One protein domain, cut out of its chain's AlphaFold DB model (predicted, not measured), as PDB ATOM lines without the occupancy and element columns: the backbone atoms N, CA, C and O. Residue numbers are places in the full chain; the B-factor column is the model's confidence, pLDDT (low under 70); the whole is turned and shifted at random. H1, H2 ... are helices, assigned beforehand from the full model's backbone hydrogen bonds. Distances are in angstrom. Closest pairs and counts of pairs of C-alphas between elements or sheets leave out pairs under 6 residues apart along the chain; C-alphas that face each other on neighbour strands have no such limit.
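What this domain is: This is residues 338 to 477 of the 500 residues of an uncharacterized protein of Caldisericum exile (strain DSM 21853 / NBRC 104410 / AZM16c01) (UniProt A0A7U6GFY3). Helix H1 is the axis of a rod; H2 folds back along it, a hairpin, and H3 to H6 pack round residues 348 to 365. The 140 printed residues have six named helices, H1 to H6: all helix. The whole is loose, radius of gyration of the C-alphas 19.4 A, spanning 68 by 26 by 24 A.

How they stand to each other: Hub H1, residues 345 to 382, touches H2, residues 389 to 409, opposite ways at a shallow 23 degrees, C-alphas 364 and 409 closest, 6.1 A. It touches H5, residues 450 to 464, about perpendicular at 80 degrees, C-alphas 356 and 458 closest, 5.0 A. H3, residues 415 to 422, H4, 427 to 441, and H6, 467 to 476, touch H1 too. Every O i to N i+4 pair is within hydrogen-bond range but in H4, 9 of 11, and H6, 5 of 6.

Where its parts are: H1, 54.4 A long, begins at C-alpha 345 (-53.804, -62.479, 4.448); H6 ends at C-alpha 476 (-62.805, -60.428, -0.634).

The domain as a whole: The printed part has no cut; residues 384 to 387 and 442 to 448 have pLDDT under 70.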
ATOM      1  N   GLU A 338     -59.848 -69.878   1.022       75.50
ATOM      2  CA  GLU A 338     -60.601 -70.539  -0.053       75.50
ATOM      3  C   GLU A 338     -60.033 -70.241  -1.453       75.50
ATOM      4  O   GLU A 338     -60.434 -70.871  -2.430       75.50
ATOM      5  N   ILE A 339     -59.111 -69.277  -1.585       76.31
ATOM      6  CA  ILE A 339     -58.538 -68.890  -2.887       76.31
ATOM      7  C   ILE A 339     -57.505 -69.922  -3.355       76.31
ATOM      8  O   ILE A 339     -57.527 -70.329  -4.515       76.31
ATOM      9  N   LYS A 340     -56.585 -70.327  -2.470       79.19
ATOM     10  CA  LYS A 340     -55.628 -71.424  -2.691       79.19
ATOM     11  C   LYS A 340     -55.119 -71.972  -1.360       79.19
ATOM     12  O   LYS A 340     -55.126 -71.276  -0.345       79.19
ATOM     13  N   GLU A 341     -54.647 -73.211  -1.372       81.31
ATOM     14  CA  GLU A 341     -54.150 -73.884  -0.173       81.31
ATOM     15  C   GLU A 341     -53.015 -73.091   0.505       81.31
ATOM     16  O   GLU A 341     -52.101 -72.571  -0.145       81.31
ATOM     17  N   GLY A 342     -53.094 -72.943   1.832       85.62
ATOM     18  CA  GLY A 342     -52.099 -72.213   2.622       85.62
ATOM     19  C   GLY A 342     -51.987 -70.717   2.286       85.62
ATOM     20  O   GLY A 342     -50.940 -70.097   2.545       85.62
ATOM     21  N   TYR A 343     -53.016 -70.126   1.671       90.06
ATOM     22  CA  TYR A 343     -53.044 -68.703   1.359       90.06
ATOM     23  C   TYR A 343     -53.408 -67.882   2.592       90.06
ATOM     24  O   TYR A 343     -54.447 -68.073   3.209       90.06
ATOM     25  N   THR A 344     -52.516 -66.966   2.968       93.50
ATOM     26  CA  THR A 344     -52.678 -66.121   4.155       93.50
ATOM     27  C   THR A 344     -52.975 -64.687   3.750       93.50
ATOM     28  O   THR A 344     -52.601 -64.246   2.660       93.50
ATOM     29  N   TYR A 345     -53.551 -63.906   4.666       92.50
ATOM     30  CA  TYR A 345     -53.804 -62.479   4.448       92.50
ATOM     31  C   TYR A 345     -52.554 -61.716   3.981       92.50
ATOM     32  O   TYR A 345     -52.617 -60.874   3.085       92.50
ATOM     33  N   LYS A 346     -51.385 -62.048   4.540       94.94
ATOM     34  CA  LYS A 346     -50.101 -61.454   4.146       94.94
ATOM     35  C   LYS A 346     -49.745 -61.773   2.690       94.94
ATOM     36  O   LYS A 346     -49.338 -60.867   1.969       94.94
ATOM     37  N   LYS A 347     -49.921 -63.028   2.256       94.50
ATOM     38  CA  LYS A 347     -49.680 -63.444   0.862       94.50
ATOM     39  C   LYS A 347     -50.658 -62.755  -0.097       94.50
ATOM     40  O   LYS A 347     -50.234 -62.262  -1.134       94.50
ATOM     41  N   ALA A 348     -51.927 -62.630   0.290       92.88
ATOM     42  CA  ALA A 348     -52.940 -61.942  -0.507       92.88
ATOM     43  C   ALA A 348     -52.626 -60.453  -0.722       92.88
ATOM     44  O   ALA A 348     -52.743 -59.940  -1.833       92.88
ATOM     45  N   ILE A 349     -52.164 -59.758   0.321       95.50
ATOM     46  CA  ILE A 349     -51.698 -58.368   0.203       95.50
ATOM     47  C   ILE A 349     -50.490 -58.257  -0.729       95.50
ATOM     48  O   ILE A 349     -50.389 -57.285  -1.476       95.50
ATOM     49  N   GLU A 350     -49.577 -59.224  -0.683       95.69
ATOM     50  CA  GLU A 350     -48.394 -59.232  -1.539       95.69
ATOM     51  C   GLU A 350     -48.752 -59.424  -3.018       95.69
ATOM     52  O   GLU A 350     -48.246 -58.692  -3.867       95.69
ATOM     53  N   ASP A 351     -49.695 -60.312  -3.331       95.00
ATOM     54  CA  ASP A 351     -50.181 -60.481  -4.705       95.00
ATOM     55  C   ASP A 351     -50.919 -59.221  -5.202       95.00
ATOM     56  O   ASP A 351     -50.669 -58.751  -6.311       95.00
ATOM     57  N   VAL A 352     -51.714 -58.558  -4.350       95.19
ATOM     58  CA  VAL A 352     -52.319 -57.250  -4.681       95.19
ATOM     59  C   VAL A 352     -51.258 -56.180  -4.960       95.19
ATOM     60  O   VAL A 352     -51.412 -55.382  -5.890       95.19
ATOM     61  N   LYS A 353     -50.166 -56.145  -4.185       97.06
ATOM     62  CA  LYS A 353     -49.036 -55.243  -4.456       97.06
ATOM     63  C   LYS A 353     -48.404 -55.541  -5.809       97.06
ATOM     64  O   LYS A 353     -48.163 -54.599  -6.559       97.06
ATOM     65  N   ARG A 354     -48.177 -56.817  -6.140       96.75
ATOM     66  CA  ARG A 354     -47.627 -57.238  -7.438       96.75
ATOM     67  C   ARG A 354     -48.489 -56.758  -8.599       96.75
ATOM     68  O   ARG A 354     -47.949 -56.155  -9.517       96.75
ATOM     69  N   VAL A 355     -49.812 -56.905  -8.513       96.06
ATOM     70  CA  VAL A 355     -50.760 -56.381  -9.517       96.06
ATOM     71  C   VAL A 355     -50.628 -54.864  -9.693       96.06
ATOM     72  O   VAL A 355     -50.539 -54.360 -10.815       96.06
ATOM     73  N   ILE A 356     -50.582 -54.113  -8.589       96.81
ATOM     74  CA  ILE A 356     -50.447 -52.647  -8.627       96.81
ATOM     75  C   ILE A 356     -49.097 -52.235  -9.229       96.81
ATOM     76  O   ILE A 356     -49.037 -51.298 -10.027       96.81
ATOM     77  N   TYR A 357     -48.022 -52.933  -8.866       97.19
ATOM     78  CA  TYR A 357     -46.672 -52.666  -9.353       97.19
ATOM     79  C   TYR A 357     -46.531 -53.038 -10.829       97.19
ATOM     80  O   TYR A 357     -45.913 -52.287 -11.575       97.19
ATOM     81  N   PHE A 358     -47.171 -54.118 -11.279       96.81
ATOM     82  CA  PHE A 358     -47.280 -54.459 -12.695       96.81
ATOM     83  C   PHE A 358     -47.973 -53.341 -13.485       96.81
ATOM     84  O   PHE A 358     -47.414 -52.852 -14.469       96.81
ATOM     85  N   ALA A 359     -49.140 -52.868 -13.030       95.88
ATOM     86  CA  ALA A 359     -49.840 -51.758 -13.681       95.88
ATOM     87  C   ALA A 359     -48.975 -50.493 -13.748       95.88
ATOM     88  O   ALA A 359     -48.935 -49.817 -14.778       95.88
ATOM     89  N   LEU A 360     -48.270 -50.181 -12.659       95.81
ATOM     90  CA  LEU A 360     -47.404 -49.014 -12.577       95.81
ATOM     91  C   LEU A 360     -46.174 -49.147 -13.485       95.81
ATOM     92  O   LEU A 360     -45.818 -48.180 -14.158       95.81
ATOM     93  N   LEU A 361     -45.559 -50.333 -13.552       95.88
ATOM     94  CA  LEU A 361     -44.451 -50.625 -14.462       95.88
ATOM     95  C   LEU A 361     -44.893 -50.435 -15.909       95.88
ATOM     96  O   LEU A 361     -44.246 -49.700 -16.647       95.88
ATOM     97  N   LYS A 362     -46.037 -51.013 -16.290       95.12
ATOM     98  CA  LYS A 362     -46.589 -50.902 -17.646       95.12
ATOM     99  C   LYS A 362     -46.941 -49.448 -17.990       95.12
ATOM    100  O   LYS A 362     -46.658 -48.987 -19.095       95.12
ATOM    101  N   GLU A 363     -47.499 -48.677 -17.047       94.19
ATOM    102  CA  GLU A 363     -47.725 -47.229 -17.209       94.19
ATOM    103  C   GLU A 363     -46.400 -46.489 -17.463       94.19
ATOM    104  O   GLU A 363     -46.295 -45.717 -18.419       94.19
ATOM    105  N   LYS A 364     -45.361 -46.764 -16.666       94.06
ATOM    106  CA  LYS A 364     -44.050 -46.114 -16.786       94.06
ATOM    107  C   LYS A 364     -43.270 -46.517 -18.033       94.06
ATOM    108  O   LYS A 364     -42.675 -45.649 -18.662       94.06
ATOM    109  N   GLU A 365     -43.294 -47.781 -18.438       94.56
ATOM    110  CA  GLU A 365     -42.650 -48.245 -19.672       94.56
ATOM    111  C   GLU A 365     -43.277 -47.565 -20.899       94.56
ATOM    112  O   GLU A 365     -42.558 -47.031 -21.751       94.56
ATOM    113  N   ASN A 366     -44.609 -47.447 -20.922       93.19
ATOM    114  CA  ASN A 366     -45.330 -46.693 -21.950       93.19
ATOM    115  C   ASN A 366     -44.962 -45.199 -21.943       93.19
ATOM    116  O   ASN A 366     -44.745 -44.599 -23.001       93.19
ATOM    117  N   LEU A 367     -44.872 -44.577 -20.762       92.12
ATOM    118  CA  LEU A 367     -44.432 -43.184 -20.625       92.12
ATOM    119  C   LEU A 367     -42.979 -42.999 -21.081       92.12
ATOM    120  O   LEU A 367     -42.679 -42.002 -21.736       92.12
ATOM    121  N   ALA A 368     -42.091 -43.955 -20.811       91.50
ATOM    122  CA  ALA A 368     -40.693 -43.919 -21.229       91.50
ATOM    123  C   ALA A 368     -40.562 -44.041 -22.754       91.50
ATOM    124  O   ALA A 368     -39.792 -43.302 -23.376       91.50
ATOM    125  N   GLN A 369     -41.354 -44.914 -23.383       92.44
ATOM    126  CA  GLN A 369     -41.420 -45.029 -24.840       92.44
ATOM    127  C   GLN A 369     -41.955 -43.740 -25.481       92.44
ATOM    128  O   GLN A 369     -41.351 -43.223 -26.428       92.44
ATOM    129  N   LYS A 370     -43.032 -43.162 -24.925       89.56
ATOM    130  CA  LYS A 370     -43.554 -41.850 -25.344       89.56
ATOM    131  C   LYS A 370     -42.500 -40.759 -25.179       89.56
ATOM    132  O   LYS A 370     -42.254 -40.020 -26.125       89.56
ATOM    133  N   HIS A 371     -41.814 -40.699 -24.039       90.25
ATOM    134  CA  HIS A 371     -40.745 -39.733 -23.784       90.25
ATOM    135  C   HIS A 371     -39.613 -39.847 -24.820       90.25
ATOM    136  O   HIS A 371     -39.192 -38.831 -25.378       90.25
ATOM    137  N   LYS A 372     -39.162 -41.067 -25.158       89.62
ATOM    138  CA  LYS A 372     -38.153 -41.311 -26.211       89.62
ATOM    139  C   LYS A 372     -38.631 -40.833 -27.588       89.62
ATOM    140  O   LYS A 372     -37.889 -40.139 -28.284       89.62
ATOM    141  N   SER A 373     -39.870 -41.161 -27.960       87.69
ATOM    142  CA  SER A 373     -40.487 -40.729 -29.223       87.69
ATOM    143  C   SER A 373     -40.597 -39.201 -29.315       87.69
ATOM    144  O   SER A 373     -40.163 -38.595 -30.296       87.69
ATOM    145  N   PHE A 374     -41.074 -38.553 -28.249       82.75
ATOM    146  CA  PHE A 374     -41.172 -37.097 -28.163       82.75
ATOM    147  C   PHE A 374     -39.803 -36.422 -28.205       82.75
ATOM    148  O   PHE A 374     -39.643 -35.446 -28.929       82.75
ATOM    149  N   THR A 375     -38.803 -36.966 -27.508       85.81
ATOM    150  CA  THR A 375     -37.419 -36.467 -27.560       85.81
ATOM    151  C   THR A 375     -36.882 -36.492 -28.993       85.81
ATOM    152  O   THR A 375     -36.325 -35.499 -29.457       85.81
ATOM    153  N   ARG A 376     -37.097 -37.594 -29.729       85.94
ATOM    154  CA  ARG A 376     -36.698 -37.709 -31.142       85.94
ATOM    155  C   ARG A 376     -37.426 -36.685 -32.012       85.94
ATOM    156  O   ARG A 376     -36.795 -35.984 -32.794       85.94
ATOM    157  N   HIS A 377     -38.739 -36.548 -31.841       81.81
ATOM    158  CA  HIS A 377     -39.530 -35.583 -32.600       81.81
ATOM    159  C   HIS A 377     -39.120 -34.132 -32.315       81.81
ATOM    160  O   HIS A 377     -39.080 -33.317 -33.230       81.81
ATOM    161  N   ILE A 378     -38.824 -33.787 -31.060       82.50
ATOM    162  CA  ILE A 378     -38.353 -32.451 -30.679       82.50
ATOM    163  C   ILE A 378     -37.009 -32.150 -31.342       82.50
ATOM    164  O   ILE A 378     -36.878 -31.064 -31.893       82.50
ATOM    165  N   ARG A 379     -36.068 -33.108 -31.376       83.00
ATOM    166  CA  ARG A 379     -34.798 -32.965 -32.116       83.00
ATOM    167  C   ARG A 379     -35.017 -32.742 -33.616       83.00
ATOM    168  O   ARG A 379     -34.354 -31.912 -34.223       83.00
ATOM    169  N   ASN A 380     -35.978 -33.443 -34.218       81.31
ATOM    170  CA  ASN A 380     -36.285 -33.274 -35.641       81.31
ATOM    171  C   ASN A 380     -36.921 -31.907 -35.931       81.31
ATOM    172  O   ASN A 380     -36.555 -31.250 -36.901       81.31
ATOM    173  N   VAL A 381     -37.854 -31.462 -35.084       77.12
ATOM    174  CA  VAL A 381     -38.500 -30.151 -35.233       77.12
ATOM    175  C   VAL A 381     -37.526 -29.020 -34.933       77.12
ATOM    176  O   VAL A 381     -37.573 -28.022 -35.643       77.12
ATOM    177  N   SER A 382     -36.622 -29.167 -33.953       73.00
ATOM    178  CA  SER A 382     -35.631 -28.133 -33.626       73.00
ATOM    179  C   SER A 382     -34.745 -27.768 -34.807       73.00
ATOM    180  O   SER A 382     -34.405 -26.601 -34.965       73.00
ATOM    181  N   ASN A 383     -34.478 -28.728 -35.691       70.94
ATOM    182  CA  ASN A 383     -33.704 -28.508 -36.911       70.94
ATOM    183  C   ASN A 383     -34.464 -27.686 -37.978       70.94
ATOM    184  O   ASN A 383     -33.851 -27.210 -38.927       70.94
ATOM    185  N   GLY A 384     -35.786 -27.506 -37.837       64.56
ATOM    186  CA  GLY A 384     -36.650 -26.740 -38.748       64.56
ATOM    187  C   GLY A 384     -37.319 -25.504 -38.129       64.56
ATOM    188  O   GLY A 384     -38.138 -24.868 -38.791       64.56
ATOM    189  N   ILE A 385     -36.997 -25.154 -36.874       60.28
ATOM    190  CA  ILE A 385     -37.622 -24.031 -36.138       60.28
ATOM    191  C   ILE A 385     -37.402 -22.680 -36.829       60.28
ATOM    192  O   ILE A 385     -38.265 -21.810 -36.752       60.28
ATOM    193  N   THR A 386     -36.288 -22.505 -37.538       57.56
ATOM    194  CA  THR A 386     -35.924 -21.240 -38.197       57.56
ATOM    195  C   THR A 386     -36.810 -20.871 -39.391       57.56
ATOM    196  O   THR A 386     -36.657 -19.776 -39.922       57.56
ATOM    197  N   LYS A 387     -37.738 -21.743 -39.819       60.75
ATOM    198  CA  LYS A 387     -38.525 -21.559 -41.051       60.75
ATOM    199  C   LYS A 387     -40.007 -21.207 -40.848       60.75
ATOM    200  O   LYS A 387     -40.632 -20.781 -41.810       60.75
ATOM    201  N   ASP A 388     -40.590 -21.383 -39.652       71.75
ATOM    202  CA  ASP A 388     -42.041 -21.192 -39.447       71.75
ATOM    203  C   ASP A 388     -42.442 -20.998 -37.962       71.75
ATOM    204  O   ASP A 388     -42.140 -21.822 -37.090       71.75
ATOM    205  N   ARG A 389     -43.212 -19.936 -37.680       74.00
ATOM    206  CA  ARG A 389     -43.764 -19.598 -36.353       74.00
ATOM    207  C   ARG A 389     -44.723 -20.677 -35.821       74.00
ATOM    208  O   ARG A 389     -44.789 -20.890 -34.608       74.00
ATOM    209  N   ILE A 390     -45.423 -21.404 -36.696       75.69
ATOM    210  CA  ILE A 390     -46.314 -22.517 -36.321       75.69
ATOM    211  C   ILE A 390     -45.500 -23.692 -35.757       75.69
ATOM    212  O   ILE A 390     -45.898 -24.312 -34.761       75.69
ATOM    213  N   ASN A 391     -44.332 -23.976 -36.336       71.12
ATOM    214  CA  ASN A 391     -43.440 -25.035 -35.861       71.12
ATOM    215  C   ASN A 391     -42.823 -24.703 -34.494       71.12
ATOM    216  O   ASN A 391     -42.701 -25.596 -33.653       71.12
ATOM    217  N   PHE A 392     -42.547 -23.425 -34.218       74.81
ATOM    218  CA  PHE A 392     -42.098 -22.969 -32.898       74.81
ATOM    219  C   PHE A 392     -43.161 -23.180 -31.801       74.81
ATOM    220  O   PHE A 392     -42.861 -23.707 -30.728       74.81
ATOM    221  N   VAL A 393     -44.433 -22.865 -32.073       79.88
ATOM    222  CA  VAL A 393     -45.530 -23.110 -31.113       79.88
ATOM    223  C   VAL A 393     -45.738 -24.610 -30.868       79.88
ATOM    224  O   VAL A 393     -45.905 -25.035 -29.721       79.88
ATOM    225  N   LYS A 394     -45.695 -25.440 -31.923       77.31
ATOM    226  CA  LYS A 394     -45.756 -26.910 -31.789       77.31
ATOM    227  C   LYS A 394     -44.591 -27.449 -30.949       77.31
ATOM    228  O   LYS A 394     -44.801 -28.334 -30.120       77.31
ATOM    229  N   PHE A 395     -43.389 -26.901 -31.125       80.44
ATOM    230  CA  PHE A 395     -42.203 -27.250 -30.345       80.44
ATOM    231  C   PHE A 395     -42.364 -26.928 -28.851       80.44
ATOM    232  O   PHE A 395     -42.164 -27.814 -28.018       80.44
ATOM    233  N   LEU A 396     -42.810 -25.714 -28.500       81.62
ATOM    234  CA  LEU A 396     -43.043 -25.326 -27.101       81.62
ATOM    235  C   LEU A 396     -44.096 -26.212 -26.417       81.62
ATOM    236  O   LEU A 396     -43.872 -26.671 -25.295       81.62
ATOM    237  N   LYS A 397     -45.211 -26.520 -27.100       84.25
ATOM    238  CA  LYS A 397     -46.238 -27.442 -26.576       84.25
ATOM    239  C   LYS A 397     -45.645 -28.817 -26.253       84.25
ATOM    240  O   LYS A 397     -45.879 -29.341 -25.164       84.25
ATOM    241  N   LYS A 398     -44.823 -29.368 -27.153       81.50
ATOM    242  CA  LYS A 398     -44.163 -30.665 -26.939       81.50
ATOM    243  C   LYS A 398     -43.118 -30.629 -25.821       81.50
ATOM    244  O   LYS A 398     -43.009 -31.608 -25.090       81.50
ATOM    245  N   LEU A 399     -42.385 -29.528 -25.634       82.75
ATOM    246  CA  LEU A 399     -41.452 -29.380 -24.505       82.75
ATOM    247  C   LEU A 399     -42.166 -29.407 -23.148       82.75
ATOM    248  O   LEU A 399     -41.686 -30.049 -22.212       82.75
ATOM    249  N   VAL A 400     -43.314 -28.730 -23.035       86.69
ATOM    250  CA  VAL A 400     -44.140 -28.764 -21.817       86.69
ATOM    251  C   VAL A 400     -44.630 -30.185 -21.539       86.69
ATOM    252  O   VAL A 400     -44.558 -30.653 -20.404       86.69
ATOM    253  N   GLU A 401     -45.082 -30.891 -22.574       85.50
ATOM    254  CA  GLU A 401     -45.509 -32.287 -22.464       85.50
ATOM    255  C   GLU A 401     -44.358 -33.205 -22.029       85.50
ATOM    256  O   GLU A 401     -44.526 -34.018 -21.122       85.50
ATOM    257  N   LEU A 402     -43.155 -33.009 -22.572       85.75
ATOM    258  CA  LEU A 402     -41.965 -33.781 -22.215       85.75
ATOM    259  C   LEU A 402     -41.550 -33.565 -20.750       85.75
ATOM    260  O   LEU A 402     -41.268 -34.536 -20.047       85.75
ATOM    261  N   LYS A 403     -41.603 -32.322 -20.246       86.75
ATOM    262  CA  LYS A 403     -41.390 -32.030 -18.814       86.75
ATOM    263  C   LYS A 403     -42.414 -32.741 -17.923       86.75
ATOM    264  O   LYS A 403     -42.043 -33.269 -16.876       86.75
ATOM    265  N   ARG A 404     -43.688 -32.787 -18.335       86.31
ATOM    266  CA  ARG A 404     -44.740 -33.522 -17.607       86.31
ATOM    267  C   ARG A 404     -44.459 -35.025 -17.593       86.31
ATOM    268  O   ARG A 404     -44.512 -35.625 -16.526       86.31
ATOM    269  N   LEU A 405     -44.108 -35.611 -18.740       86.62
ATOM    270  CA  LEU A 405     -43.745 -37.030 -18.843       86.62
ATOM    271  C   LEU A 405     -42.574 -37.378 -17.920       86.62
ATOM    272  O   LEU A 405     -42.659 -38.352 -17.177       86.62
ATOM    273  N   LYS A 406     -41.517 -36.557 -17.921       85.88
ATOM    274  CA  LYS A 406     -40.348 -36.760 -17.059       85.88
ATOM    275  C   LYS A 406     -40.723 -36.738 -15.573       85.88
ATOM    276  O   LYS A 406     -40.379 -37.665 -14.856       85.88
ATOM    277  N   LYS A 407     -41.540 -35.770 -15.137       88.81
ATOM    278  CA  LYS A 407     -42.045 -35.717 -13.752       88.81
ATOM    279  C   LYS A 407     -42.780 -37.002 -13.337       88.81
ATOM    280  O   LYS A 407     -42.650 -37.427 -12.196       88.81
ATOM    281  N   HIS A 408     -43.557 -37.609 -14.235       83.94
ATOM    282  CA  HIS A 408     -44.243 -38.877 -13.950       83.94
ATOM    283  C   HIS A 408     -43.294 -40.083 -13.915       83.94
ATOM    284  O   HIS A 408     -43.505 -40.995 -13.117       83.94
ATOM    285  N   LEU A 409     -42.260 -40.097 -14.760       87.31
ATOM    286  CA  LEU A 409     -41.235 -41.146 -14.756       87.31
ATOM    287  C   LEU A 409     -40.398 -41.116 -13.474       87.31
ATOM    288  O   LEU A 409     -40.174 -42.172 -12.880       87.31
ATOM    289  N   ASP A 410     -40.036 -39.912 -13.029       86.25
ATOM    290  CA  ASP A 410     -39.200 -39.657 -11.851       86.25
ATOM    291  C   ASP A 410     -39.965 -39.824 -10.518       86.25
ATOM    292  O   ASP A 410     -39.356 -39.841  -9.453       86.25
ATOM    293  N   ALA A 411     -41.297 -39.942 -10.538       88.75
ATOM    294  CA  ALA A 411     -42.096 -40.132  -9.324       88.75
ATOM    295  C   ALA A 411     -41.877 -41.528  -8.714       88.75
ATOM    296  O   ALA A 411     -41.930 -42.517  -9.437       88.75
ATOM    297  N   GLU A 412     -41.705 -41.650  -7.398       90.25
ATOM    298  CA  GLU A 412     -41.552 -42.965  -6.756       90.25
ATOM    299  C   GLU A 412     -42.846 -43.816  -6.811       90.25
ATOM    300  O   GLU A 412     -43.953 -43.266  -6.770       90.25
ATOM    301  N   PRO A 413     -42.734 -45.160  -6.858       92.12
ATOM    302  CA  PRO A 413     -41.496 -45.938  -6.972       92.12
ATOM    303  C   PRO A 413     -40.846 -45.851  -8.368       92.12
ATOM    304  O   PRO A 413     -41.553 -45.855  -9.379       92.12
ATOM    305  N   SER A 414     -39.511 -45.775  -8.449       93.88
ATOM    306  CA  SER A 414     -38.754 -45.804  -9.720       93.88
ATOM    307  C   SER A 414     -38.983 -47.096 -10.535       93.88
ATOM    308  O   SER A 414     -39.472 -48.097 -10.006       93.88
ATOM    309  N   ILE A 415     -38.652 -47.094 -11.836       93.56
ATOM    310  CA  ILE A 415     -38.793 -48.293 -12.691       93.56
ATOM    311  C   ILE A 415     -37.935 -49.440 -12.141       93.56
ATOM    312  O   ILE A 415     -38.396 -50.576 -12.065       93.56
ATOM    313  N   GLU A 416     -36.714 -49.135 -11.717       94.56
ATOM    314  CA  GLU A 416     -35.748 -50.077 -11.160       94.56
ATOM    315  C   GLU A 416     -36.248 -50.673  -9.839       94.56
ATOM    316  O   GLU A 416     -36.183 -51.889  -9.655       94.56
ATOM    317  N   ASN A 417     -36.841 -49.851  -8.964       95.56
ATOM    318  CA  ASN A 417     -37.444 -50.309  -7.710       95.56
ATOM    319  C   ASN A 417     -38.608 -51.274  -7.976       95.56
ATOM    320  O   ASN A 417     -38.726 -52.313  -7.324       95.56
ATOM    321  N   ILE A 418     -39.456 -50.959  -8.963       96.19
ATOM    322  CA  ILE A 418     -40.578 -51.822  -9.344       96.19
ATOM    323  C   ILE A 418     -40.074 -53.148  -9.935       96.19
ATOM    324  O   ILE A 418     -40.554 -54.211  -9.542       96.19
ATOM    325  N   ARG A 419     -39.091 -53.101 -10.841       97.00
ATOM    326  CA  ARG A 419     -38.470 -54.287 -11.457       97.00
ATOM    327  C   ARG A 419     -37.803 -55.191 -10.433       97.00
ATOM    328  O   ARG A 419     -37.995 -56.400 -10.482       97.00
ATOM    329  N   SER A 420     -37.080 -54.609  -9.478       96.88
ATOM    330  CA  SER A 420     -36.456 -55.341  -8.375       96.88
ATOM    331  C   SER A 420     -37.501 -56.061  -7.518       96.88
ATOM    332  O   SER A 420     -37.366 -57.255  -7.255       96.88
ATOM    333  N   PHE A 421     -38.591 -55.371  -7.159       96.38
ATOM    334  CA  PHE A 421     -39.693 -55.961  -6.396       96.38
ATOM    335  C   PHE A 421     -40.373 -57.119  -7.144       96.38
ATOM    336  O   PHE A 421     -40.617 -58.178  -6.566       96.38
ATOM    337  N   LEU A 422     -40.667 -56.924  -8.432       96.31
ATOM    338  CA  LEU A 422     -41.326 -57.925  -9.274       96.31
ATOM    339  C   LEU A 422     -40.380 -59.035  -9.758       96.31
ATOM    340  O   LEU A 422     -40.860 -60.069 -10.210       96.31
ATOM    341  N   LYS A 423     -39.061 -58.840  -9.640       96.94
ATOM    342  CA  LYS A 423     -38.004 -59.719 -10.165       96.94
ATOM    343  C   LYS A 423     -38.100 -59.937 -11.682       96.94
ATOM    344  O   LYS A 423     -37.979 -61.065 -12.150       96.94
ATOM    345  N   VAL A 424     -38.314 -58.858 -12.437       96.38
ATOM    346  CA  VAL A 424     -38.446 -58.889 -13.908       96.38
ATOM    347  C   VAL A 424     -37.680 -57.759 -14.581       96.38
ATOM    348  O   VAL A 424     -37.475 -56.696 -13.990       96.38
ATOM    349  N   CYS A 425     -37.308 -57.954 -15.845       93.88
ATOM    350  CA  CYS A 425     -36.700 -56.908 -16.671       93.88
ATOM    351  C   CYS A 425     -37.751 -56.031 -17.368       93.88
ATOM    352  O   CYS A 425     -37.479 -54.867 -17.675       93.88
ATOM    353  N   SER A 426     -38.954 -56.559 -17.594       94.81
ATOM    354  CA  SER A 426     -40.056 -55.860 -18.260       94.81
ATOM    355  C   SER A 426     -41.420 -56.264 -17.701       94.81
ATOM    356  O   SER A 426     -41.565 -57.328 -17.101       94.81
ATOM    357  N   SER A 427     -42.450 -55.435 -17.912       93.69
ATOM    358  CA  SER A 427     -43.817 -55.802 -17.504       93.69
ATOM    359  C   SER A 427     -44.363 -57.038 -18.231       93.69
ATOM    360  O   SER A 427     -45.199 -57.739 -17.670       93.69
ATOM    361  N   ASN A 428     -43.868 -57.356 -19.429       93.75
ATOM    362  CA  ASN A 428     -44.325 -58.516 -20.200       93.75
ATOM    363  C   ASN A 428     -43.954 -59.860 -19.542       93.75
ATOM    364  O   ASN A 428     -44.663 -60.841 -19.726       93.75
ATOM    365  N   GLU A 429     -42.873 -59.921 -18.758       95.44
ATOM    366  CA  GLU A 429     -42.426 -61.161 -18.093       95.44
ATOM    367  C   GLU A 429     -43.331 -61.583 -16.926       95.44
ATOM    368  O   GLU A 429     -43.438 -62.771 -16.629       95.44
ATOM    369  N   ILE A 430     -43.980 -60.624 -16.254       94.12
ATOM    370  CA  ILE A 430     -44.869 -60.905 -15.113       94.12
ATOM    371  C   ILE A 430     -46.331 -61.085 -15.542       94.12
ATOM    372  O   ILE A 430     -47.129 -61.617 -14.777       94.12
ATOM    373  N   GLU A 431     -46.697 -60.655 -16.751       92.06
ATOM    374  CA  GLU A 431     -48.080 -60.647 -17.242       92.06
ATOM    375  C   GLU A 431     -48.794 -62.011 -17.132       92.06
ATOM    376  O   GLU A 431     -49.893 -62.020 -16.573       92.06
ATOM    377  N   PRO A 432     -48.176 -63.162 -17.477       90.38
ATOM    378  CA  PRO A 432     -48.806 -64.475 -17.285       90.38
ATOM    379  C   PRO A 432     -49.116 -64.817 -15.818       90.38
ATOM    380  O   PRO A 432     -50.114 -65.465 -15.519       90.38
ATOM    381  N   GLN A 433     -48.289 -64.359 -14.869       90.88
ATOM    382  CA  GLN A 433     -48.535 -64.578 -13.433       90.88
ATOM    383  C   GLN A 433     -49.679 -63.693 -12.921       90.88
ATOM    384  O   GLN A 433     -50.404 -64.064 -11.999       90.88
ATOM    385  N   ILE A 434     -49.835 -62.500 -13.504       91.31
ATOM    386  CA  ILE A 434     -50.957 -61.605 -13.214       91.31
ATOM    387  C   ILE A 434     -52.261 -62.176 -13.783       91.31
ATOM    388  O   ILE A 434     -53.291 -62.100 -13.115       91.31
ATOM    389  N   GLU A 435     -52.210 -62.772 -14.974       85.62
ATOM    390  CA  GLU A 435     -53.307 -63.544 -15.569       85.62
ATOM    391  C   GLU A 435     -53.755 -64.680 -14.654       85.62
ATOM    392  O   GLU A 435     -54.905 -64.692 -14.220       85.62
ATOM    393  N   GLU A 436     -52.823 -65.550 -14.257       83.81
ATOM    394  CA  GLU A 436     -53.099 -66.662 -13.344       83.81
ATOM    395  C   GLU A 436     -53.688 -66.175 -12.011       83.81
ATOM    396  O   GLU A 436     -54.639 -66.754 -11.480       83.81
ATOM    397  N   TYR A 437     -53.161 -65.072 -11.463       86.31
ATOM    398  CA  TYR A 437     -53.717 -64.477 -10.254       86.31
ATOM    399  C   TYR A 437     -55.167 -64.037 -10.449       86.31
ATOM    400  O   TYR A 437     -56.009 -64.347  -9.603       86.31
ATOM    401  N   PHE A 438     -55.481 -63.329 -11.537       83.06
ATOM    402  CA  PHE A 438     -56.855 -62.915 -11.792       83.06
ATOM    403  C   PHE A 438     -57.780 -64.108 -11.993       83.06
ATOM    404  O   PHE A 438     -58.846 -64.110 -11.385       83.06
ATOM    405  N   ASP A 439     -57.356 -65.154 -12.697       76.81
ATOM    406  CA  ASP A 439     -58.149 -66.376 -12.839       76.81
ATOM    407  C   ASP A 439     -58.522 -66.987 -11.473       76.81
ATOM    408  O   ASP A 439     -59.642 -67.470 -11.290       76.81
ATOM    409  N   LEU A 440     -57.643 -66.887 -10.466       76.94
ATOM    410  CA  LEU A 440     -57.926 -67.321  -9.089       76.94
ATOM    411  C   LEU A 440     -58.944 -66.421  -8.362       76.94
ATOM    412  O   LEU A 440     -59.835 -66.916  -7.655       76.94
ATOM    413  N   ILE A 441     -58.806 -65.095  -8.487       76.12
ATOM    414  CA  ILE A 441     -59.525 -64.130  -7.637       76.12
ATOM    415  C   ILE A 441     -60.774 -63.507  -8.269       76.12
ATOM    416  O   ILE A 441     -61.682 -63.120  -7.537       76.12
ATOM    417  N   THR A 442     -60.877 -63.426  -9.595       63.53
ATOM    418  CA  THR A 442     -61.993 -62.760 -10.290       63.53
ATOM    419  C   THR A 442     -63.178 -63.690 -10.536       63.53
ATOM    420  O   THR A 442     -63.980 -63.467 -11.437       63.53
ATOM    421  N   SER A 443     -63.364 -64.715  -9.702       54.53
ATOM    422  CA  SER A 443     -64.522 -65.601  -9.838       54.53
ATOM    423  C   SER A 443     -65.898 -64.914  -9.789       54.53
ATOM    424  O   SER A 443     -66.822 -65.563 -10.244       54.53
ATOM    425  N   PRO A 444     -66.112 -63.678  -9.277       52.50
ATOM    426  CA  PRO A 444     -67.431 -63.039  -9.328       52.50
ATOM    427  C   PRO A 444     -67.612 -61.989 -10.442       52.50
ATOM    428  O   PRO A 444     -68.703 -61.427 -10.510       52.50
ATOM    429  N   ILE A 445     -66.578 -61.671 -11.245       57.91
ATOM    430  CA  ILE A 445     -66.625 -60.707 -12.371       57.91
ATOM    431  C   ILE A 445     -65.646 -61.152 -13.461       57.91
ATOM    432  O   ILE A 445     -64.468 -61.343 -13.178       57.91
ATOM    433  N   ARG A 446     -66.069 -61.212 -14.725       62.22
ATOM    434  CA  ARG A 446     -65.150 -61.408 -15.855       62.22
ATOM    435  C   ARG A 446     -64.323 -60.133 -16.119       62.22
ATOM    436  O   ARG A 446     -64.900 -59.113 -16.495       62.22
ATOM    437  N   PRO A 447     -62.985 -60.135 -15.944       63.00
ATOM    438  CA  PRO A 447     -62.191 -58.934 -16.176       63.00
ATOM    439  C   PRO A 447     -62.109 -58.604 -17.684       63.00
ATOM    440  O   PRO A 447     -61.985 -59.520 -18.495       63.00
ATOM    441  N   PRO A 448     -62.124 -57.313 -18.084       61.19
ATOM    442  CA  PRO A 448     -61.968 -56.893 -19.486       61.19
ATOM    443  C   PRO A 448     -60.625 -57.326 -20.087       61.19
ATOM    444  O   PRO A 448     -60.540 -57.672 -21.260       61.19
ATOM    445  N   SER A 449     -59.577 -57.282 -19.267       77.62
ATOM    446  CA  SER A 449     -58.276 -57.913 -19.469       77.62
ATOM    447  C   SER A 449     -57.482 -57.810 -18.157       77.62
ATOM    448  O   SER A 449     -57.783 -56.941 -17.327       77.62
ATOM    449  N   PRO A 450     -56.438 -58.628 -17.964       80.69
ATOM    450  CA  PRO A 450     -55.516 -58.511 -16.832       80.69
ATOM    451  C   PRO A 450     -54.925 -57.103 -16.707       80.69
ATOM    452  O   PRO A 450     -54.832 -56.542 -15.613       80.69
ATOM    453  N   ILE A 451     -54.580 -56.481 -17.837       85.75
ATOM    454  CA  ILE A 451     -54.029 -55.122 -17.881       85.75
ATOM    455  C   ILE A 451     -55.049 -54.107 -17.363       85.75
ATOM    456  O   ILE A 451     -54.732 -53.293 -16.492       85.75
ATOM    457  N   GLU A 452     -56.272 -54.131 -17.895       83.44
ATOM    458  CA  GLU A 452     -57.312 -53.175 -17.511       83.44
ATOM    459  C   GLU A 452     -57.742 -53.369 -16.052       83.44
ATOM    460  O   GLU A 452     -57.872 -52.391 -15.311       83.44
ATOM    461  N   MET A 453     -57.844 -54.617 -15.585       85.25
ATOM    462  CA  MET A 453     -58.128 -54.911 -14.180       85.25
ATOM    463  C   MET A 453     -57.008 -54.403 -13.258       85.25
ATOM    464  O   MET A 453     -57.271 -53.752 -12.243       85.25
ATOM    465  N   SER A 454     -55.742 -54.579 -13.648       91.06
ATOM    466  CA  SER A 454     -54.597 -54.055 -12.889       91.06
ATOM    467  C   SER A 454     -54.610 -52.522 -12.808       91.06
ATOM    468  O   SER A 454     -54.316 -51.943 -11.758       91.06
ATOM    469  N   LYS A 455     -55.024 -51.831 -13.881       90.25
ATOM    470  CA  LYS A 455     -55.226 -50.370 -13.866       90.25
ATOM    471  C   LYS A 455     -56.333 -49.956 -12.897       90.25
ATOM    472  O   LYS A 455     -56.196 -48.925 -12.230       90.25
ATOM    473  N   MET A 456     -57.409 -50.736 -12.776       87.31
ATOM    474  CA  MET A 456     -58.466 -50.480 -11.789       87.31
ATOM    475  C   MET A 456     -57.945 -50.610 -10.352       87.31
ATOM    476  O   MET A 456     -58.217 -49.726  -9.531       87.31
ATOM    477  N   PHE A 457     -57.132 -51.635 -10.070       92.19
ATOM    478  CA  PHE A 457     -56.467 -51.810  -8.772       92.19
ATOM    479  C   PHE A 457     -55.585 -50.602  -8.448       92.19
ATOM    480  O   PHE A 457     -55.728 -50.001  -7.381       92.19
ATOM    481  N   LEU A 458     -54.736 -50.181  -9.392       94.12
ATOM    482  CA  LEU A 458     -53.869 -49.011  -9.239       94.12
ATOM    483  C   LEU A 458     -54.673 -47.718  -9.020       94.12
ATOM    484  O   LEU A 458     -54.342 -46.921  -8.142       94.12
ATOM    485  N   LYS A 459     -55.759 -47.505  -9.774       91.44
ATOM    486  CA  LYS A 459     -56.636 -46.330  -9.630       91.44
ATOM    487  C   LYS A 459     -57.288 -46.273  -8.250       91.44
ATOM    488  O   LYS A 459     -57.380 -45.195  -7.667       91.44
ATOM    489  N   TYR A 460     -57.745 -47.407  -7.724       90.50
ATOM    490  CA  TYR A 460     -58.335 -47.474  -6.386       90.50
ATOM    491  C   TYR A 460     -57.278 -47.343  -5.282       90.50
ATOM    492  O   TYR A 460     -57.506 -46.648  -4.289       90.50
ATOM    493  N   TYR A 461     -56.093 -47.928  -5.477       95.12
ATOM    494  CA  TYR A 461     -54.953 -47.741  -4.585       95.12
ATOM    495  C   TYR A 461     -54.551 -46.266  -4.493       95.12
ATOM    496  O   TYR A 461     -54.449 -45.742  -3.394       95.12
ATOM    497  N   ARG A 462     -54.438 -45.550  -5.619       93.81
ATOM    498  CA  ARG A 462     -54.140 -44.104  -5.640       93.81
ATOM    499  C   ARG A 462     -55.154 -43.254  -4.863       93.81
ATOM    500  O   ARG A 462     -54.800 -42.182  -4.400       93.81
ATOM    501  N   LYS A 463     -56.404 -43.711  -4.720       92.62
ATOM    502  CA  LYS A 463     -57.439 -43.021  -3.925       92.62
ATOM    503  C   LYS A 463     -57.379 -43.348  -2.435       92.62
ATOM    504  O   LYS A 463     -57.815 -42.547  -1.619       92.62
ATOM    505  N   THR A 464     -56.933 -44.552  -2.083       93.75
ATOM    506  CA  THR A 464     -57.069 -45.102  -0.725       93.75
ATOM    507  C   THR A 464     -55.746 -45.272   0.009       93.75
ATOM    508  O   THR A 464     -55.757 -45.458   1.224       93.75
ATOM    509  N   HIS A 465     -54.636 -45.279  -0.730       94.50
ATOM    510  CA  HIS A 465     -53.278 -45.596  -0.295       94.50
ATOM    511  C   HIS A 465     -53.181 -46.868   0.566       94.50
ATOM    512  O   HIS A 465     -52.327 -46.981   1.441       94.50
ATOM    513  N   SER A 466     -54.060 -47.851   0.333       96.75
ATOM    514  CA  SER A 466     -54.170 -49.041   1.179       96.75
ATOM    515  C   SER A 466     -54.371 -50.312   0.363       96.75
ATOM    516  O   SER A 466     -55.445 -50.554  -0.186       96.75
ATOM    517  N   TYR A 467     -53.357 -51.183   0.362       96.19
ATOM    518  CA  TYR A 467     -53.444 -52.523  -0.231       96.19
ATOM    519  C   TYR A 467     -54.553 -53.363   0.407       96.19
ATOM    520  O   TYR A 467     -55.241 -54.101  -0.286       96.19
ATOM    521  N   LYS A 468     -54.792 -53.189   1.715       94.81
ATOM    522  CA  LYS A 468     -55.898 -53.830   2.438       94.81
ATOM    523  C   LYS A 468     -57.256 -53.410   1.887       94.81
ATOM    524  O   LYS A 468     -58.102 -54.267   1.664       94.81
ATOM    525  N   LYS A 469     -57.463 -52.117   1.620       92.31
ATOM    526  CA  LYS A 469     -58.713 -51.648   1.005       92.31
ATOM    527  C   LYS A 469     -58.876 -52.181  -0.421       92.31
ATOM    528  O   LYS A 469     -59.995 -52.512  -0.789       92.31
ATOM    529  N   VAL A 470     -57.793 -52.284  -1.198       90.94
ATOM    530  CA  VAL A 470     -57.820 -52.871  -2.554       90.94
ATOM    531  C   VAL A 470     -58.182 -54.358  -2.495       90.94
ATOM    532  O   VAL A 470     -59.127 -54.764  -3.162       90.94
ATOM    533  N   LEU A 471     -57.498 -55.139  -1.650       90.31
ATOM    534  CA  LEU A 471     -57.784 -56.560  -1.428       90.31
ATOM    535  C   LEU A 471     -59.249 -56.763  -1.034       90.31
ATOM    536  O   LEU A 471     -59.965 -57.537  -1.660       90.31
ATOM    537  N   ASN A 472     -59.721 -56.007  -0.040       86.81
ATOM    538  CA  ASN A 472     -61.108 -56.093   0.387       86.81
ATOM    539  C   ASN A 472     -62.064 -55.763  -0.761       86.81
ATOM    540  O   ASN A 472     -62.991 -56.518  -0.997       86.81
ATOM    541  N   ARG A 473     -61.833 -54.676  -1.503       84.12
ATOM    542  CA  ARG A 473     -62.760 -54.212  -2.544       84.12
ATOM    543  C   ARG A 473     -62.853 -55.141  -3.753       84.12
ATOM    544  O   ARG A 473     -63.938 -55.257  -4.310       84.12
ATOM    545  N   PHE A 474     -61.734 -55.703  -4.206       82.25
ATOM    546  CA  PHE A 474     -61.683 -56.433  -5.477       82.25
ATOM    547  C   PHE A 474     -61.579 -57.950  -5.332       82.25
ATOM    548  O   PHE A 474     -61.808 -58.643  -6.316       82.25
ATOM    549  N   VAL A 475     -61.215 -58.459  -4.152       81.56
ATOM    550  CA  VAL A 475     -60.951 -59.893  -3.942       81.56
ATOM    551  C   VAL A 475     -61.902 -60.499  -2.919       81.56
ATOM    552  O   VAL A 475     -62.461 -61.561  -3.160       81.56
ATOM    553  N   ILE A 476     -62.080 -59.838  -1.771       80.56
ATOM    554  CA  ILE A 476     -62.805 -60.428  -0.634       80.56
ATOM    555  C   ILE A 476     -64.285 -60.047  -0.638       80.56
ATOM    556  O   ILE A 476     -65.138 -60.909  -0.454       80.56
ATOM    557  N   ILE A 477     -64.607 -58.764  -0.807       79.69
ATOM    558  CA  ILE A 477     -65.984 -58.257  -0.782       79.69
ATOM    559  C   ILE A 477     -66.616 -58.493  -2.145       79.69
ATOM    560  O   ILE A 477     -66.015 -58.203  -3.183       79.69
TER     561      ILE A 477